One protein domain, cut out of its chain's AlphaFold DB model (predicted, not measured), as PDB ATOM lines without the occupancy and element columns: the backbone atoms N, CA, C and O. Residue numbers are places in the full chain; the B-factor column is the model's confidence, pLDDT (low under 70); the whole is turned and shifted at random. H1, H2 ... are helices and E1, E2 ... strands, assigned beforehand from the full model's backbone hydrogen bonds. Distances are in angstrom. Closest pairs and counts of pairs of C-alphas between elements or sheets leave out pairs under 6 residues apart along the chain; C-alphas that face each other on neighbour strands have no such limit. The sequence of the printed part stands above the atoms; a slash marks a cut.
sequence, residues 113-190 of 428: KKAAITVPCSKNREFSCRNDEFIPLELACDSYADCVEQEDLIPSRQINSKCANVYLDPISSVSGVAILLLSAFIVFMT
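This is residues 113 to 190 of the 428 residues of the protein "CUB domain-containing protein" of Diploscapter pachys (UniProt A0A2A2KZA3). With little regular structure, a body mostly of loops holds the small hairpin E1 and E2 and the short helix H1; at one end of the long axis helix H2 sticks out, residues 172 to 178 and 180 to 190 standing free. The 78 printed residues hold E1, E2, H1 and H2 in that order, a two-stranded antiparallel sheet E1 - E2, class mixed, with 28 residues in named elements. The whole is extended, radius of gyration of the C-alphas 19.0 A, spanning 70 by 21 by 15 A.

E1 is residues 126 to 128, from C-alpha 126 at (5.220, 37.496, -20.073); E2 is 133 to 136, H1 155 to 160. H2, residues 176 to 190, measures 21.2 A and ends at C-alpha 190 (-16.065, 4.497, 13.838).

Hairpin E1 and E2 is antiparallel at 150 degrees; N 127 and O 135 are 2.8 A apart. In H1 and H2 every O i to N i+4 pair is within hydrogen-bond range. H1 and H2 are apart.

The C-alphas of Ala 116 and Thr 190, the farthest apart, are 70.4 A apart. The printed part has no cut. Links E2 to H1 and H1 to H2 are long. Residues 113 to 119 and 165 to 176 have pLDDT under 70.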
ATOM      1  N   LYS A 113      10.835  51.216 -20.158       69.00
ATOM      2  CA  LYS A 113      11.337  52.595 -20.088       69.00
ATOM      3  C   LYS A 113      10.211  53.537 -20.524       69.00
ATOM      4  O   LYS A 113       9.736  53.454 -21.653       69.00
ATOM      5  N   LYS A 114       9.807  54.461 -19.646       59.31
ATOM      6  CA  LYS A 114       8.701  55.415 -19.878       59.31
ATOM      7  C   LYS A 114       8.910  56.384 -21.058       59.31
ATOM      8  O   LYS A 114       7.978  57.098 -21.401       59.31
ATOM      9  N   ALA A 115      10.099  56.436 -21.666       51.62
ATOM     10  CA  ALA A 115      10.510  57.584 -22.477       51.62
ATOM     11  C   ALA A 115      10.275  57.496 -24.000       51.62
ATOM     12  O   ALA A 115      10.193  58.551 -24.611       51.62
ATOM     13  N   ALA A 116      10.150  56.329 -24.650       49.16
ATOM     14  CA  ALA A 116      10.002  56.321 -26.118       49.16
ATOM     15  C   ALA A 116       9.535  54.974 -26.691       49.16
ATOM     16  O   ALA A 116      10.352  54.208 -27.166       49.16
ATOM     17  N   ILE A 117       8.225  54.707 -26.738       53.75
ATOM     18  CA  ILE A 117       7.608  53.456 -27.242       53.75
ATOM     19  C   ILE A 117       7.497  52.385 -26.145       53.75
ATOM     20  O   ILE A 117       8.364  51.546 -25.913       53.75
ATOM     21  N   THR A 118       6.354  52.409 -25.467       59.34
ATOM     22  CA  THR A 118       5.861  51.364 -24.571       59.34
ATOM     23  C   THR A 118       5.613  50.090 -25.379       59.34
ATOM     24  O   THR A 118       4.550  49.934 -25.973       59.34
ATOM     25  N   VAL A 119       6.566  49.152 -25.408       68.38
ATOM     26  CA  VAL A 119       6.259  47.780 -25.842       68.38
ATOM     27  C   VAL A 119       5.407  47.144 -24.738       68.38
ATOM     28  O   VAL A 119       5.936  46.888 -23.644       68.38
ATOM     29  N   PRO A 120       4.096  46.931 -24.969       75.44
ATOM     30  CA  PRO A 120       3.194  46.451 -23.934       75.44
ATOM     31  C   PRO A 120       3.583  45.042 -23.482       75.44
ATOM     32  O   PRO A 120       4.271  44.306 -24.192       75.44
ATOM     33  N   CYS A 121       3.133  44.661 -22.288       79.44
ATOM     34  CA  CYS A 121       3.253  43.292 -21.799       79.44
ATOM     35  C   CYS A 121       2.591  42.318 -22.778       79.44
ATOM     36  O   CYS A 121       1.396  42.439 -23.081       79.44
ATOM     37  N   SER A 122       3.349  41.333 -23.252       83.75
ATOM     38  CA  SER A 122       2.793  40.259 -24.059       83.75
ATOM     39  C   SER A 122       2.062  39.273 -23.149       83.75
ATOM     40  O   SER A 122       2.671  38.365 -22.592       83.75
ATOM     41  N   LYS A 123       0.731  39.407 -23.053       79.38
ATOM     42  CA  LYS A 123      -0.148  38.618 -22.158       79.38
ATOM     43  C   LYS A 123       0.041  37.091 -22.205       79.38
ATOM     44  O   LYS A 123      -0.345  36.417 -21.261       79.38
ATOM     45  N   ASN A 124       0.582  36.549 -23.298       84.06
ATOM     46  CA  ASN A 124       0.782  35.106 -23.485       84.06
ATOM     47  C   ASN A 124       2.247  34.659 -23.364       84.06
ATOM     48  O   ASN A 124       2.523  33.476 -23.531       84.06
ATOM     49  N   ARG A 125       3.187  35.587 -23.177       88.12
ATOM     50  CA  ARG A 125       4.630  35.289 -23.118       88.12
ATOM     51  C   ARG A 125       5.302  35.858 -21.882       88.12
ATOM     52  O   ARG A 125       6.433  35.498 -21.599       88.12
ATOM     53  N   GLU A 126       4.631  36.757 -21.173       92.50
ATOM     54  CA  GLU A 126       5.220  37.496 -20.073       92.50
ATOM     55  C   GLU A 126       4.260  37.609 -18.901       92.50
ATOM     56  O   GLU A 126       3.040  37.698 -19.061       92.50
ATOM     57  N   PHE A 127       4.853  37.662 -17.718       92.62
ATOM     58  CA  PHE A 127       4.194  37.932 -16.461       92.62
ATOM     59  C   PHE A 127       4.573  39.329 -15.973       92.62
ATOM     60  O   PHE A 127       5.733  39.732 -16.029       92.62
ATOM     61  N   SER A 128       3.581  40.076 -15.491       91.94
ATOM     62  CA  SER A 128       3.771  41.438 -14.992       91.94
ATOM     63  C   SER A 128       4.020  41.437 -13.483       91.94
ATOM     64  O   SER A 128       3.099  41.200 -12.688       91.94
ATOM     65  N   CYS A 129       5.251  41.757 -13.096       91.56
ATOM     66  CA  CYS A 129       5.624  42.093 -11.724       91.56
ATOM     67  C   CYS A 129       5.229  43.556 -11.413       91.56
ATOM     68  O   CYS A 129       4.762  44.291 -12.292       91.56
ATOM     69  N   ARG A 130       5.387  44.008 -10.160       87.88
ATOM     70  CA  ARG A 130       5.328  45.447  -9.839       87.88
ATOM     71  C   ARG A 130       6.508  46.204 -10.463       87.88
ATOM     72  O   ARG A 130       7.439  45.607 -10.991       87.88
ATOM     73  N   ASN A 131       6.467  47.535 -10.377       85.25
ATOM     74  CA  ASN A 131       7.517  48.446 -10.858       85.25
ATOM     75  C   ASN A 131       7.769  48.388 -12.374       85.25
ATOM     76  O   ASN A 131       8.902  48.560 -12.818       85.25
ATOM     77  N   ASP A 132       6.716  48.160 -13.165       87.38
ATOM     78  CA  ASP A 132       6.790  48.095 -14.631       87.38
ATOM     79  C   ASP A 132       7.791  47.037 -15.147       87.38
ATOM     80  O   ASP A 132       8.376  47.178 -16.227       87.38
ATOM     81  N   GLU A 133       7.986  45.976 -14.358       91.25
ATOM     82  CA  GLU A 133       8.853  44.845 -14.662       91.25
ATOM     83  C   GLU A 133       8.064  43.664 -15.232       91.25
ATOM     84  O   GLU A 133       6.978  43.309 -14.761       91.25
ATOM     85  N   PHE A 134       8.650  43.029 -16.242       92.88
ATOM     86  CA  PHE A 134       8.096  41.874 -16.927       92.88
ATOM     87  C   PHE A 134       9.128  40.760 -16.982       92.88
ATOM     88  O   PHE A 134      10.267  40.982 -17.393       92.88
ATOM     89  N   ILE A 135       8.712  39.558 -16.606       94.44
ATOM     90  CA  ILE A 135       9.510  38.335 -16.723       94.44
ATOM     91  C   ILE A 135       8.865  37.418 -17.768       94.44
ATOM     92  O   ILE A 135       7.654  37.520 -17.987       94.44
ATOM     93  N   PRO A 136       9.621  36.525 -18.427       93.19
ATOM     94  CA  PRO A 136       9.037  35.455 -19.227       93.19
ATOM     95  C   PRO A 136       8.003  34.655 -18.425       93.19
ATOM     96  O   PRO A 136       8.185  34.400 -17.232       93.19
ATOM     97  N   LEU A 137       6.907  34.269 -19.076       91.56
ATOM     98  CA  LEU A 137       5.795  33.572 -18.427       91.56
ATOM     99  C   LEU A 137       6.240  32.238 -17.815       91.56
ATOM    100  O   LEU A 137       5.713  31.833 -16.785       91.56
ATOM    101  N   GLU A 138       7.217  31.574 -18.429       90.69
ATOM    102  CA  GLU A 138       7.773  30.311 -17.950       90.69
ATOM    103  C   GLU A 138       8.421  30.455 -16.569       90.69
ATOM    104  O   GLU A 138       8.256  29.559 -15.742       90.69
ATOM    105  N   LEU A 139       9.090  31.586 -16.310       92.44
ATOM    106  CA  LEU A 139       9.715  31.882 -15.018       92.44
ATOM    107  C   LEU A 139       8.654  32.091 -13.935       92.44
ATOM    108  O   LEU A 139       8.705  31.483 -12.878       92.44
ATOM    109  N   ALA A 140       7.567  32.802 -14.249       91.62
ATOM    110  CA  ALA A 140       6.473  32.998 -13.293       91.62
ATOM    111  C   ALA A 140       5.801  31.694 -12.809       91.62
ATOM    112  O   ALA A 140       5.048  31.698 -11.830       91.62
ATOM    113  N   CYS A 141       6.033  30.581 -13.508       89.81
ATOM    114  CA  CYS A 141       5.459  29.277 -13.212       89.81
ATOM    115  C   CYS A 141       6.485  28.259 -12.670       89.81
ATOM    116  O   CYS A 141       6.123  27.091 -12.505       89.81
ATOM    117  N   ASP A 142       7.742  28.642 -12.411       87.94
ATOM    118  CA  ASP A 142       8.833  27.706 -12.087       87.94
ATOM    119  C   ASP A 142       9.086  27.496 -10.576       87.94
ATOM    120  O   ASP A 142       9.952  26.710 -10.184       87.94
ATOM    121  N   SER A 143       8.254  28.112  -9.729       86.69
ATOM    122  CA  SER A 143       8.329  28.095  -8.256       86.69
ATOM    123  C   SER A 143       9.519  28.845  -7.645       86.69
ATOM    124  O   SER A 143       9.747  28.723  -6.437       86.69
ATOM    125  N   TYR A 144      10.259  29.633  -8.426       87.75
ATOM    126  CA  TYR A 144      11.256  30.566  -7.920       87.75
ATOM    127  C   TYR A 144      10.704  31.994  -7.828       87.75
ATOM    128  O   TYR A 144       9.683  32.346  -8.406       87.75
ATOM    129  N   ALA A 145      11.358  32.804  -6.992       90.06
ATOM    130  CA  ALA A 145      11.066  34.226  -6.838       90.06
ATOM    131  C   ALA A 145      11.900  35.040  -7.842       90.06
ATOM    132  O   ALA A 145      12.973  35.568  -7.510       90.06
ATOM    133  N   ASP A 146      11.421  35.129  -9.074       92.94
ATOM    134  CA  ASP A 146      11.998  35.937 -10.140       92.94
ATOM    135  C   ASP A 146      11.647  37.408  -9.971       92.94
ATOM    136  O   ASP A 146      12.562  38.248  -9.986       92.94
ATOM    137  N   CYS A 147      10.371  37.711  -9.716       92.31
ATOM    138  CA  CYS A 147       9.921  39.058  -9.381       92.31
ATOM    139  C   CYS A 147      10.594  39.552  -8.084       92.31
ATOM    140  O   CYS A 147      10.922  38.784  -7.173       92.31
ATOM    141  N   VAL A 148      10.833  40.863  -7.977       89.31
ATOM    142  CA  VAL A 148      11.484  41.457  -6.790       89.31
ATOM    143  C   VAL A 148      10.673  41.190  -5.522       89.31
ATOM    144  O   VAL A 148      11.240  40.726  -4.533       89.31
ATOM    145  N   GLU A 149       9.357  41.396  -5.594       87.94
ATOM    146  CA  GLU A 149       8.412  41.256  -4.478       87.94
ATOM    147  C   GLU A 149       7.693  39.893  -4.481       87.94
ATOM    148  O   GLU A 149       6.690  39.718  -3.790       87.94
ATOM    149  N   GLN A 150       8.219  38.915  -5.231       90.62
ATOM    150  CA  GLN A 150       7.749  37.523  -5.243       90.62
ATOM    151  C   GLN A 150       6.284  37.353  -5.693       90.62
ATOM    152  O   GLN A 150       5.582  36.437  -5.262       90.62
ATOM    153  N   GLU A 151       5.768  38.254  -6.534       90.81
ATOM    154  CA  GLU A 151       4.372  38.201  -6.980       90.81
ATOM    155  C   GLU A 151       4.070  37.025  -7.909       90.81
ATOM    156  O   GLU A 151       2.912  36.633  -8.057       90.81
ATOM    157  N   ASP A 152       5.109  36.504  -8.543       90.69
ATOM    158  CA  ASP A 152       5.139  35.251  -9.285       90.69
ATOM    159  C   ASP A 152       4.920  34.028  -8.397       90.69
ATOM    160  O   ASP A 152       4.402  33.033  -8.882       90.69
ATOM    161  N   LEU A 153       5.198  34.105  -7.094       90.94
ATOM    162  CA  LEU A 153       4.877  33.041  -6.141       90.94
ATOM    163  C   LEU A 153       3.443  33.118  -5.597       90.94
ATOM    164  O   LEU A 153       3.016  32.228  -4.862       90.94
ATOM    165  N   ILE A 154       2.675  34.163  -5.931       90.50
ATOM    166  CA  ILE A 154       1.294  34.312  -5.459       90.50
ATOM    167  C   ILE A 154       0.373  33.396  -6.286       90.50
ATOM    168  O   ILE A 154       0.154  33.675  -7.473       90.50
ATOM    169  N   PRO A 155      -0.282  32.380  -5.682       87.44
ATOM    170  CA  PRO A 155      -1.053  31.387  -6.436       87.44
ATOM    171  C   PRO A 155      -2.164  31.994  -7.298       87.44
ATOM    172  O   PRO A 155      -2.376  31.580  -8.434       87.44
ATOM    173  N   SER A 156      -2.854  33.028  -6.803       88.50
ATOM    174  CA  SER A 156      -3.915  33.701  -7.561       88.50
ATOM    175  C   SER A 156      -3.396  34.387  -8.830       88.50
ATOM    176  O   SER A 156      -4.087  34.391  -9.848       88.50
ATOM    177  N   ARG A 157      -2.166  34.923  -8.817       89.56
ATOM    178  CA  ARG A 157      -1.556  35.536 -10.008       89.56
ATOM    179  C   ARG A 157      -1.048  34.482 -10.989       89.56
ATOM    180  O   ARG A 157      -1.214  34.670 -12.195       89.56
ATOM    181  N   GLN A 158      -0.518  33.365 -10.496       88.62
ATOM    182  CA  GLN A 158      -0.114  32.233 -11.337       88.62
ATOM    183  C   GLN A 158      -1.313  31.589 -12.052       88.62
ATOM    184  O   GLN A 158      -1.248  31.313 -13.251       88.62
ATOM    185  N   ILE A 159      -2.447  31.430 -11.355       86.44
ATOM    186  CA  ILE A 159      -3.703  30.927 -11.940       86.44
ATOM    187  C   ILE A 159      -4.208  31.878 -13.033       86.44
ATOM    188  O   ILE A 159      -4.523  31.435 -14.138       86.44
ATOM    189  N   ASN A 160      -4.220  33.190 -12.768       87.19
ATOM    190  CA  ASN A 160      -4.618  34.194 -13.763       87.19
ATOM    191  C   ASN A 160      -3.712  34.195 -15.005       87.19
ATOM    192  O   ASN A 160      -4.161  34.538 -16.098       87.19
ATOM    193  N   SER A 161      -2.458  33.773 -14.838       85.50
ATOM    194  CA  SER A 161      -1.458  33.678 -15.906       85.50
ATOM    195  C   SER A 161      -1.422  32.296 -16.572       85.50
ATOM    196  O   SER A 161      -0.581  32.048 -17.429       85.50
ATOM    197  N   LYS A 162      -2.369  31.406 -16.230       85.31
ATOM    198  CA  LYS A 162      -2.532  30.058 -16.798       85.31
ATOM    199  C   LYS A 162      -1.310  29.150 -16.620       85.31
ATOM    200  O   LYS A 162      -1.036  28.313 -17.482       85.31
ATOM    201  N   CYS A 163      -0.601  29.268 -15.500       85.31
ATOM    202  CA  CYS A 163       0.448  28.312 -15.156       85.31
ATOM    203  C   CYS A 163      -0.145  26.893 -15.062       85.31
ATOM    204  O   CYS A 163      -1.005  26.623 -14.224       85.31
ATOM    205  N   ALA A 164       0.309  25.982 -15.930       70.19
ATOM    206  CA  ALA A 164      -0.243  24.626 -16.053       70.19
ATOM    207  C   ALA A 164      -0.018  23.752 -14.804       70.19
ATOM    208  O   ALA A 164      -0.737  22.779 -14.599       70.19
ATOM    209  N   ASN A 165       0.957  24.120 -13.968       59.28
ATOM    210  CA  ASN A 165       1.388  23.377 -12.788       59.28
ATOM    211  C   ASN A 165       1.462  24.285 -11.554       59.28
ATOM    212  O   ASN A 165       2.452  24.243 -10.826       59.28
ATOM    213  N   VAL A 166       0.442  25.110 -11.288       59.31
ATOM    214  CA  VAL A 166       0.301  25.612  -9.914       59.31
ATOM    215  C   VAL A 166       0.020  24.378  -9.075       59.31
ATOM    216  O   VAL A 166      -1.085  23.835  -9.114       59.31
ATOM    217  N   TYR A 167       1.049  23.888  -8.385       52.22
ATOM    218  CA  TYR A 167       0.928  22.853  -7.374       52.22
ATOM    219  C   TYR A 167       0.147  23.494  -6.222       52.22
ATOM    220  O   TYR A 167       0.686  23.893  -5.195       52.22
ATOM    221  N   LEU A 168      -1.162  23.659  -6.426       51.50
ATOM    222  CA  LEU A 168      -2.137  23.659  -5.360       51.50
ATOM    223  C   LEU A 168      -1.992  22.276  -4.760       51.50
ATOM    224  O   LEU A 168      -2.726  21.378  -5.142       51.50
ATOM    225  N   ASP A 169      -0.986  22.085  -3.914       45.28
ATOM    226  CA  ASP A 169      -0.902  20.924  -3.060       45.28
ATOM    227  C   ASP A 169      -2.170  20.997  -2.203       45.28
ATOM    228  O   ASP A 169      -2.238  21.794  -1.253       45.28
ATOM    229  N   PRO A 170      -3.206  20.188  -2.486       50.47
ATOM    230  CA  PRO A 170      -4.395  20.181  -1.647       50.47
ATOM    231  C   PRO A 170      -4.045  19.596  -0.268       50.47
ATOM    232  O   PRO A 170      -4.869  19.599   0.637       50.47
ATOM    233  N   ILE A 171      -2.818  19.079  -0.116       50.09
ATOM    234  CA  ILE A 171      -2.313  18.341   1.034       50.09
ATOM    235  C   ILE A 171      -1.306  19.175   1.852       50.09
ATOM    236  O   ILE A 171      -1.179  18.932   3.045       50.09
ATOM    237  N   SER A 172      -0.633  20.190   1.282       47.09
ATOM    238  CA  SER A 172       0.294  21.055   2.047       47.09
ATOM    239  C   SER A 172      -0.399  22.260   2.693       47.09
ATOM    240  O   SER A 172       0.068  22.763   3.714       47.09
ATOM    241  N   SER A 173      -1.549  22.687   2.155       49.97
ATOM    242  CA  SER A 173      -2.405  23.715   2.776       49.97
ATOM    243  C   SER A 173      -3.266  23.174   3.922       49.97
ATOM    244  O   SER A 173      -3.713  23.932   4.786       49.97
ATOM    245  N   VAL A 174      -3.444  21.853   3.994       55.22
ATOM    246  CA  VAL A 174      -3.989  21.187   5.173       55.22
ATOM    247  C   VAL A 174      -2.820  20.981   6.125       55.22
ATOM    248  O   VAL A 174      -2.120  19.973   6.066       55.22
ATOM    249  N   SER A 175      -2.586  21.976   6.988       64.81
ATOM    250  CA  SER A 175      -1.701  21.867   8.156       64.81
ATOM    251  C   SER A 175      -1.776  20.449   8.726       64.81
ATOM    252  O   SER A 175      -2.877  19.924   8.893       64.81
ATOM    253  N   GLY A 176      -0.642  19.814   9.042       67.81
ATOM    254  CA  GLY A 176      -0.631  18.447   9.586       67.81
ATOM    255  C   GLY A 176      -1.582  18.259  10.779       67.81
ATOM    256  O   GLY A 176      -2.102  17.168  10.993       67.81
ATOM    257  N   VAL A 177      -1.906  19.344  11.491       74.50
ATOM    258  CA  VAL A 177      -2.941  19.397  12.532       74.50
ATOM    259  C   VAL A 177      -4.336  19.073  11.991       74.50
ATOM    260  O   VAL A 177      -5.055  18.292  12.600       74.50
ATOM    261  N   ALA A 178      -4.734  19.617  10.844       75.12
ATOM    262  CA  ALA A 178      -6.031  19.334  10.237       75.12
ATOM    263  C   ALA A 178      -6.136  17.878   9.748       75.12
ATOM    264  O   ALA A 178      -7.191  17.267   9.909       75.12
ATOM    265  N   ILE A 179      -5.040  17.278   9.263       81.19
ATOM    266  CA  ILE A 179      -4.991  15.836   8.951       81.19
ATOM    267  C   ILE A 179      -5.158  15.004  10.229       81.19
ATOM    268  O   ILE A 179      -5.948  14.058  10.253       81.19
ATOM    269  N   LEU A 180      -4.472  15.375  11.315       83.88
ATOM    270  CA  LEU A 180      -4.611  14.704  12.609       83.88
ATOM    271  C   LEU A 180      -6.039  14.823  13.160       83.88
ATOM    272  O   LEU A 180      -6.601  13.818  13.591       83.88
ATOM    273  N   LEU A 181      -6.661  16.001  13.073       87.56
ATOM    274  CA  LEU A 181      -8.042  16.225  13.510       87.56
ATOM    275  C   LEU A 181      -9.051  15.422  12.678       87.56
ATOM    276  O   LEU A 181      -9.937  14.788  13.249       87.56
ATOM    277  N   LEU A 182      -8.889  15.377  11.353       89.12
ATOM    278  CA  LEU A 182      -9.707  14.535  10.472       89.12
ATOM    279  C   LEU A 182      -9.552  13.049  10.816       89.12
ATOM    280  O   LEU A 182     -10.547  12.332  10.913       89.12
ATOM    281  N   SER A 183      -8.324  12.589  11.060       89.56
ATOM    282  CA  SER A 183      -8.070  11.197  11.440       89.56
ATOM    283  C   SER A 183      -8.686  10.844  12.800       89.56
ATOM    284  O   SER A 183      -9.339   9.809  12.926       89.56
ATOM    285  N   ALA A 184      -8.575  11.734  13.792       91.88
ATOM    286  CA  ALA A 184      -9.178  11.556  15.108       91.88
ATOM    287  C   ALA A 184     -10.710  11.526  15.026       91.88
ATOM    288  O   ALA A 184     -11.345  10.686  15.663       91.88
ATOM    289  N   PHE A 185     -11.307  12.383  14.193       94.25
ATOM    290  CA  PHE A 185     -12.747  12.397  13.950       94.25
ATOM    291  C   PHE A 185     -13.238  11.081  13.333       94.25
ATOM    292  O   PHE A 185     -14.219  10.510  13.804       94.25
ATOM    293  N   ILE A 186     -12.532  10.541  12.333       95.19
ATOM    294  CA  ILE A 186     -12.883   9.254  11.710       95.19
ATOM    295  C   ILE A 186     -12.798   8.108  12.731       95.19
ATOM    296  O   ILE A 186     -13.707   7.276  12.805       95.19
ATOM    297  N   VAL A 187     -11.753   8.078  13.562       95.94
ATOM    298  CA  VAL A 187     -11.605   7.063  14.620       95.94
ATOM    299  C   VAL A 187     -12.721   7.187  15.661       95.94
ATOM    300  O   VAL A 187     -13.302   6.184  16.070       95.94
ATOM    301  N   PHE A 188     -13.094   8.408  16.047       95.25
ATOM    302  CA  PHE A 188     -14.191   8.631  16.985       95.25
ATOM    303  C   PHE A 188     -15.539   8.175  16.411       95.25
ATOM    304  O   PHE A 188     -16.280   7.447  17.069       95.25
ATOM    305  N   MET A 189     -15.837   8.527  15.157       94.88
ATOM    306  CA  MET A 189     -17.089   8.144  14.494       94.88
ATOM    307  C   MET A 189     -17.200   6.630  14.301       94.88
ATOM    308  O   MET A 189     -18.260   6.050  14.534       94.88
ATOM    309  N   THR A 190     -16.102   5.966  13.938       95.31
ATOM    310  CA  THR A 190     -16.065   4.497  13.838       95.31
ATOM    311  C   THR A 190     -16.205   3.828  15.208       95.31
ATOM    312  O   THR A 190     -16.959   2.864  15.332       95.31
TER     313      THR A 190